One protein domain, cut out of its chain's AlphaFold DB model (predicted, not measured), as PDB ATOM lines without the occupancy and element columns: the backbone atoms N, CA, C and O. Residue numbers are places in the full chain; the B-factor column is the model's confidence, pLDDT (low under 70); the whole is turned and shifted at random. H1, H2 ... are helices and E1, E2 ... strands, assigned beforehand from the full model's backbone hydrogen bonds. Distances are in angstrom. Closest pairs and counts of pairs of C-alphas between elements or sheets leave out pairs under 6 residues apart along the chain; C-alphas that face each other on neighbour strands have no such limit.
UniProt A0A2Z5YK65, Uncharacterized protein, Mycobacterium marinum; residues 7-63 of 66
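Overview. This is residues 7 to 63 of the 66 residues of an uncharacterized protein of Mycobacterium marinum (UniProt A0A2Z5YK65). A two-stranded hairpin, E1 and E2, and two short helices, H1 and H2, set about perpendicular with the first residue of H1, Tyr 7, near Ile 58 of H2, make a loose, open frame; the long link from E2 back to H2 loops away, and its residues 42 to 50 stick out. The 57 printed residues run H1, E1, E2, H2, of mixed class, with an antiparallel sheet of order E1 - E2. The radius of gyration of the C-alphas is 13.0 A, and the spans are 32 by 31 by 23 A.

Arrangement. E1, residues 18 to 24, and E2, residues 29 to 34, run antiparallel at 156 degrees, with N 20 and O 32 within hydrogen-bond range at 3.0 A. H1, residues 7 to 14, is apart from E2. H1 touches H2, residues 54 to 62, about perpendicular at 81 degrees; their closest C-alphas, of Tyr 7 and Ile 58, are 6.7 A apart. E1 and H2 are apart. In H1 and H2 every O i to N i+4 pair is within hydrogen-bond range.

Along the chain. E1 measures 17.5 A, E2 16.4 A, H2 12.4 A and H1 10.6 A. C-alpha 7 is at (10.450, 49.642, -44.166), C-alpha 62 at (11.481, 54.677, -36.434).

Size, cuts and confidence. The C-alphas of Pro 37 and Gly 63, the two farthest apart, are 35.5 A apart. The printed part has no cut; the link from E2 to H2, 19 residues, is long. No printed residue has a pLDDT under 70.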
ATOM      1  N   TYR A   7       9.042  49.833 -44.518       84.81
ATOM      2  CA  TYR A   7      10.450  49.642 -44.166       84.81
ATOM      3  C   TYR A   7      10.926  48.200 -44.390       84.81
ATOM      4  O   TYR A   7      12.000  47.992 -44.950       84.81
ATOM      5  N   LEU A   8      10.110  47.201 -44.033       84.00
ATOM      6  CA  LEU A   8      10.442  45.792 -44.264       84.00
ATOM      7  C   LEU A   8      10.522  45.488 -45.762       84.00
ATOM      8  O   LEU A   8      11.467  44.843 -46.205       84.00
ATOM      9  N   GLN A   9       9.620  46.063 -46.565       84.69
ATOM     10  CA  GLN A   9       9.693  45.966 -48.028       84.69
ATOM     11  C   GLN A   9      11.013  46.522 -48.581       84.69
ATOM     12  O   GLN A   9      11.616  45.923 -49.472       84.69
ATOM     13  N   GLN A  10      11.483  47.658 -48.056       85.50
ATOM     14  CA  GLN A  10      12.766  48.235 -48.461       85.50
ATOM     15  C   GLN A  10      13.955  47.375 -48.024       85.50
ATOM     16  O   GLN A  10      14.865  47.169 -48.827       85.50
ATOM     17  N   LEU A  11      13.944  46.851 -46.794       83.19
ATOM     18  CA  LEU A  11      14.977  45.936 -46.309       83.19
ATOM     19  C   LEU A  11      15.053  44.676 -47.173       83.19
ATOM     20  O   LEU A  11      16.138  44.313 -47.625       83.19
ATOM     21  N   HIS A  12      13.912  44.054 -47.471       82.62
ATOM     22  CA  HIS A  12      13.839  42.887 -48.348       82.62
ATOM     23  C   HIS A  12      14.362  43.192 -49.755       82.62
ATOM     24  O   HIS A  12      15.114  42.396 -50.313       82.62
ATOM     25  N   ALA A  13      14.037  44.361 -50.314       82.75
ATOM     26  CA  ALA A  13      14.522  44.761 -51.634       82.75
ATOM     27  C   ALA A  13      16.040  45.026 -51.683       82.75
ATOM     28  O   ALA A  13      16.652  44.873 -52.739       82.75
ATOM     29  N   GLN A  14      16.650  45.446 -50.569       81.81
ATOM     30  CA  GLN A  14      18.087  45.741 -50.480       81.81
ATOM     31  C   GLN A  14      18.929  44.543 -50.025       81.81
ATOM     32  O   GLN A  14      20.155  44.558 -50.172       81.81
ATOM     33  N   ALA A  15      18.299  43.504 -49.475       78.62
ATOM     34  CA  ALA A  15      18.985  42.309 -49.020       78.62
ATOM     35  C   ALA A  15      19.712  41.620 -50.189       78.62
ATOM     36  O   ALA A  15      19.117  41.253 -51.199       78.62
ATOM     37  N   SER A  16      21.025  41.413 -50.048       75.25
ATOM     38  CA  SER A  16      21.832  40.710 -51.064       75.25
ATOM     39  C   SER A  16      21.582  39.196 -51.090       75.25
ATOM     40  O   SER A  16      21.951  38.521 -52.050       75.25
ATOM     41  N   ALA A  17      20.972  38.665 -50.032       76.44
ATOM     42  CA  ALA A  17      20.470  37.305 -49.940       76.44
ATOM     43  C   ALA A  17      19.325  37.267 -48.925       76.44
ATOM     44  O   ALA A  17      19.356  37.996 -47.931       76.44
ATOM     45  N   ALA A  18      18.349  36.399 -49.174       79.81
ATOM     46  CA  ALA A  18      17.294  36.078 -48.225       79.81
ATOM     47  C   ALA A  18      17.602  34.733 -47.560       79.81
ATOM     48  O   ALA A  18      18.229  33.856 -48.164       79.81
ATOM     49  N   GLY A  19      17.172  34.576 -46.315       80.75
ATOM     50  CA  GLY A  19      17.433  33.380 -45.534       80.75
ATOM     51  C   GLY A  19      16.601  33.330 -44.267       80.75
ATOM     52  O   GLY A  19      15.929  34.298 -43.915       80.75
ATOM     53  N   GLU A  20      16.671  32.196 -43.584       83.62
ATOM     54  CA  GLU A  20      15.982  31.968 -42.321       83.62
ATOM     55  C   GLU A  20      16.918  31.357 -41.277       83.62
ATOM     56  O   GLU A  20      17.913  30.692 -41.588       83.62
ATOM     57  N   ILE A  21      16.604  31.609 -40.008       87.62
ATOM     58  CA  ILE A  21      17.288  30.964 -38.891       87.62
ATOM     59  C   ILE A  21      16.742  29.546 -38.786       87.62
ATOM     60  O   ILE A  21      15.583  29.350 -38.429       87.62
ATOM     61  N   ILE A  22      17.590  28.560 -39.052       93.12
ATOM     62  CA  ILE A  22      17.200  27.146 -38.990       93.12
ATOM     63  C   ILE A  22      17.496  26.526 -37.622       93.12
ATOM     64  O   ILE A  22      16.894  25.521 -37.245       93.12
ATOM     65  N   SER A  23      18.415  27.119 -36.855       91.94
ATOM     66  CA  SER A  23      18.669  26.744 -35.466       91.94
ATOM     67  C   SER A  23      19.308  27.885 -34.680       91.94
ATOM     68  O   SER A  23      20.084  28.683 -35.211       91.94
ATOM     69  N   ALA A  24      18.988  27.946 -33.392       91.00
ATOM     70  CA  ALA A  24      19.616  28.845 -32.441       91.00
ATOM     71  C   ALA A  24      19.755  28.133 -31.094       91.00
ATOM     72  O   ALA A  24      18.801  27.530 -30.598       91.00
ATOM     73  N   ASP A  25      20.943  28.211 -30.507       92.38
ATOM     74  CA  ASP A  25      21.213  27.808 -29.133       92.38
ATOM     75  C   ASP A  25      21.815  28.978 -28.340       92.38
ATOM     76  O   ASP A  25      21.814  30.127 -28.781       92.38
ATOM     77  N   THR A  26      22.300  28.708 -27.128       91.00
ATOM     78  CA  THR A  26      22.848  29.742 -26.237       91.00
ATOM     79  C   THR A  26      24.164  30.356 -26.723       91.00
ATOM     80  O   THR A  26      24.611  31.354 -26.164       91.00
ATOM     81  N   THR A  27      24.800  29.765 -27.730       91.62
ATOM     82  CA  THR A  27      26.141  30.113 -28.214       91.62
ATOM     83  C   THR A  27      26.206  30.335 -29.719       91.62
ATOM     84  O   THR A  27      27.055  31.095 -30.181       91.62
ATOM     85  N   THR A  28      25.331  29.680 -30.480       89.38
ATOM     86  CA  THR A  28      25.426  29.582 -31.933       89.38
ATOM     87  C   THR A  28      24.071  29.818 -32.578       89.38
ATOM     88  O   THR A  28      23.039  29.351 -32.099       89.38
ATOM     89  N   ILE A  29      24.088  30.523 -33.708       88.75
ATOM     90  CA  ILE A  29      22.933  30.691 -34.586       88.75
ATOM     91  C   ILE A  29      23.342  30.205 -35.972       88.75
ATOM     92  O   ILE A  29      24.372  30.630 -36.499       88.75
ATOM     93  N   THR A  30      22.536  29.320 -36.552       89.50
ATOM     94  CA  THR A  30      22.719  28.849 -37.925       89.50
ATOM     95  C   THR A  30      21.658  29.480 -38.805       89.50
ATOM     96  O   THR A  30      20.459  29.326 -38.561       89.50
ATOM     97  N   VAL A  31      22.112  30.179 -39.841       85.31
ATOM     98  CA  VAL A  31      21.250  30.810 -40.838       85.31
ATOM     99  C   VAL A  31      21.481  30.112 -42.168       85.31
ATOM    100  O   VAL A  31      22.624  30.000 -42.616       85.31
ATOM    101  N   GLU A  32      20.405  29.640 -42.787       87.62
ATOM    102  CA  GLU A  32      20.443  29.182 -44.170       87.62
ATOM    103  C   GLU A  32      20.049  30.348 -45.074       87.62
ATOM    104  O   GLU A  32      18.969  30.915 -44.929       87.62
ATOM    105  N   CYS A  33      20.935  30.716 -46.000       82.88
ATOM    106  CA  CYS A  33      20.695  31.794 -46.954       82.88
ATOM    107  C   CYS A  33      20.793  31.270 -48.382       82.88
ATOM    108  O   CYS A  33      21.712  30.522 -48.721       82.88
ATOM    109  N   GLN A  34      19.902  31.748 -49.245       82.25
ATOM    110  CA  GLN A  34      19.988  31.533 -50.683       82.25
ATOM    111  C   GLN A  34      20.573  32.785 -51.338       82.25
ATOM    112  O   GLN A  34      19.923  33.825 -51.441       82.25
ATOM    113  N   SER A  35      21.828  32.692 -51.778       78.31
ATOM    114  CA  SER A  35      22.454  33.727 -52.602       78.31
ATOM    115  C   SER A  35      22.171  33.465 -54.084       78.31
ATOM    116  O   SER A  35      22.327  32.321 -54.531       78.31
ATOM    117  N   PRO A  36      21.829  34.491 -54.883       78.94
ATOM    118  CA  PRO A  36      21.732  34.339 -56.330       78.94
ATOM    119  C   PRO A  36      23.044  33.801 -56.932       78.94
ATOM    120  O   PRO A  36      24.126  34.108 -56.420       78.94
ATOM    121  N   PRO A  37      22.991  33.030 -58.034       79.81
ATOM    122  CA  PRO A  37      24.194  32.533 -58.692       79.81
ATOM    123  C   PRO A  37      25.172  33.669 -59.018       79.81
ATOM    124  O   PRO A  37      24.799  34.661 -59.641       79.81
ATOM    125  N   GLY A  38      26.432  33.521 -58.602       77.38
ATOM    126  CA  GLY A  38      27.482  34.520 -58.832       77.38
ATOM    127  C   GLY A  38      27.547  35.653 -57.801       77.38
ATOM    128  O   GLY A  38      28.462  36.470 -57.880       77.38
ATOM    129  N   VAL A  39      26.645  35.692 -56.815       77.31
ATOM    130  CA  VAL A  39      26.729  36.619 -55.679       77.31
ATOM    131  C   VAL A  39      27.489  35.947 -54.541       77.31
ATOM    132  O   VAL A  39      27.041  34.953 -53.978       77.31
ATOM    133  N   VAL A  40      28.646  36.503 -54.184       72.62
ATOM    134  CA  VAL A  40      29.361  36.148 -52.952       72.62
ATOM    135  C   VAL A  40      28.976  37.173 -51.899       72.62
ATOM    136  O   VAL A  40      29.199  38.359 -52.115       72.62
ATOM    137  N   ILE A  41      28.418  36.734 -50.768       73.88
ATOM    138  CA  ILE A  41      28.184  37.608 -49.611       73.88
ATOM    139  C   ILE A  41      29.540  37.805 -48.918       73.88
ATOM    140  O   ILE A  41      30.072  36.845 -48.351       73.88
ATOM    141  N   PRO A  42      30.156  38.999 -48.976       70.25
ATOM    142  CA  PRO A  42      31.484  39.194 -48.422       70.25
ATOM    143  C   PRO A  42      31.403  39.308 -46.895       70.25
ATOM    144  O   PRO A  42      31.105  40.365 -46.342       70.25
ATOM    145  N   LEU A  43      31.687  38.211 -46.195       74.62
ATOM    146  CA  LEU A  43      31.857  38.210 -44.743       74.62
ATOM    147  C   LEU A  43      33.332  38.463 -44.417       74.62
ATOM    148  O   LEU A  43      34.162  37.554 -44.432       74.62
ATOM    149  N   HIS A  44      33.679  39.723 -44.171       81.00
ATOM    150  CA  HIS A  44      35.044  40.098 -43.808       81.00
ATOM    151  C   HIS A  44      35.357  39.748 -42.342       81.00
ATOM    152  O   HIS A  44      34.469  39.831 -41.488       81.00
ATOM    153  N   PRO A  45      36.622  39.423 -42.004       83.88
ATOM    154  CA  PRO A  45      37.043  39.301 -40.611       83.88
ATOM    155  C   PRO A  45      36.676  40.555 -39.805       83.88
ATOM    156  O   PRO A  45      36.999  41.672 -40.204       83.88
ATOM    157  N   GLY A  46      35.993  40.366 -38.675       80.31
ATOM    158  CA  GLY A  46      35.511  41.458 -37.819       80.31
ATOM    159  C   GLY A  46      34.107  41.981 -38.146       80.31
ATOM    160  O   GLY A  46      33.608  42.827 -37.403       80.31
ATOM    161  N   ALA A  47      33.448  41.475 -39.195       79.44
ATOM    162  CA  ALA A  47      32.037  41.762 -39.446       79.44
ATOM    163  C   ALA A  47      31.168  41.326 -38.252       79.44
ATOM    164  O   ALA A  47      31.378  40.263 -37.666       79.44
ATOM    165  N   ARG A  48      30.186  42.159 -37.892       79.50
ATOM    166  CA  ARG A  48      29.183  41.857 -36.864       79.50
ATOM    167  C   ARG A  48      27.836  41.667 -37.538       79.50
ATOM    168  O   ARG A  48      27.457  42.480 -38.376       79.50
ATOM    169  N   VAL A  49      27.129  40.614 -37.152       77.31
ATOM    170  CA  VAL A  49      25.772  40.330 -37.618       77.31
ATOM    171  C   VAL A  49      24.819  40.614 -36.465       77.31
ATOM    172  O   VAL A  49      25.028  40.124 -35.358       77.31
ATOM    173  N   PHE A  50      23.795  41.420 -36.731       78.06
ATOM    174  CA  PHE A  50      22.703  41.686 -35.801       78.06
ATOM    175  C   PHE A  50      21.446  41.039 -36.363       78.06
ATOM    176  O   PHE A  50      21.119  41.237 -37.532       78.06
ATOM    177  N   ILE A  51      20.775  40.244 -35.538       79.06
ATOM    178  CA  ILE A  51      19.537  39.559 -35.890       79.06
ATOM    179  C   ILE A  51      18.425  40.257 -35.124       79.06
ATOM    180  O   ILE A  51      18.494  40.354 -33.900       79.06
ATOM    181  N   LEU A  52      17.441  40.761 -35.855       82.12
ATOM    182  CA  LEU A  52      16.308  41.501 -35.318       82.12
ATOM    183  C   LEU A  52      15.025  40.782 -35.716       82.12
ATOM    184  O   LEU A  52      14.958  40.194 -36.799       82.12
ATOM    185  N   THR A  53      14.009  40.841 -34.859       86.12
ATOM    186  CA  THR A  53      12.653  40.535 -35.319       86.12
ATOM    187  C   THR A  53      12.178  41.637 -36.269       86.12
ATOM    188  O   THR A  53      12.734  42.736 -36.290       86.12
ATOM    189  N   GLU A  54      11.139  41.367 -37.060       86.25
ATOM    190  CA  GLU A  54      10.546  42.385 -37.936       86.25
ATOM    191  C   GLU A  54      10.105  43.629 -37.157       86.25
ATOM    192  O   GLU A  54      10.346  44.749 -37.605       86.25
ATOM    193  N   GLN A  55       9.516  43.442 -35.971       86.00
ATOM    194  CA  GLN A  55       9.099  44.554 -35.124       86.00
ATOM    195  C   GLN A  55      10.305  45.331 -34.591       86.00
ATOM    196  O   GLN A  55      10.330  46.545 -34.736       86.00
ATOM    197  N   ASP A  56      11.341  44.652 -34.083       87.06
ATOM    198  CA  ASP A  56      12.555  45.335 -33.607       87.06
ATOM    199  C   ASP A  56      13.240  46.121 -34.734       87.06
ATOM    200  O   ASP A  56      13.814  47.184 -34.506       87.06
ATOM    201  N   ALA A  57      13.197  45.605 -35.966       86.12
ATOM    202  CA  ALA A  57      13.732  46.298 -37.131       86.12
ATOM    203  C   ALA A  57      12.926  47.565 -37.460       86.12
ATOM    204  O   ALA A  57      13.525  48.585 -37.804       86.12
ATOM    205  N   ILE A  58      11.593  47.510 -37.350       86.75
ATOM    206  CA  ILE A  58      10.713  48.676 -37.505       86.75
ATOM    207  C   ILE A  58      10.993  49.698 -36.402       86.75
ATOM    208  O   ILE A  58      11.303  50.845 -36.717       86.75
ATOM    209  N   ASP A  59      10.979  49.273 -35.139       87.81
ATOM    210  CA  ASP A  59      11.219  50.138 -33.981       87.81
ATOM    211  C   ASP A  59      12.598  50.816 -34.088       87.81
ATOM    212  O   ASP A  59      12.732  52.023 -33.867       87.81
ATOM    213  N   PHE A  60      13.620  50.072 -34.538       83.56
ATOM    214  CA  PHE A  60      14.954  50.610 -34.815       83.56
ATOM    215  C   PHE A  60      14.928  51.709 -35.884       83.56
ATOM    216  O   PHE A  60      15.589  52.739 -35.733       83.56
ATOM    217  N   ALA A  61      14.193  51.496 -36.975       83.62
ATOM    218  CA  ALA A  61      14.114  52.437 -38.090       83.62
ATOM    219  C   ALA A  61      13.338  53.709 -37.740       83.62
ATOM    220  O   ALA A  61      13.677  54.794 -38.214       83.62
ATOM    221  N   GLU A  62      12.311  53.572 -36.908       86.00
ATOM    222  CA  GLU A  62      11.481  54.677 -36.434       86.00
ATOM    223  C   GLU A  62      12.117  55.419 -35.248       86.00
ATOM    224  O   GLU A  62      11.688  56.518 -34.898       86.00
ATOM    225  N   GLY A  63      13.190  54.863 -34.676       78.25
ATOM    226  CA  GLY A  63      13.896  55.429 -33.531       78.25
ATOM    227  C   GLY A  63      13.135  55.279 -32.214       78.25
ATOM    228  O   GLY A  63      13.439  55.998 -31.261       78.25
TER     229      GLY A  63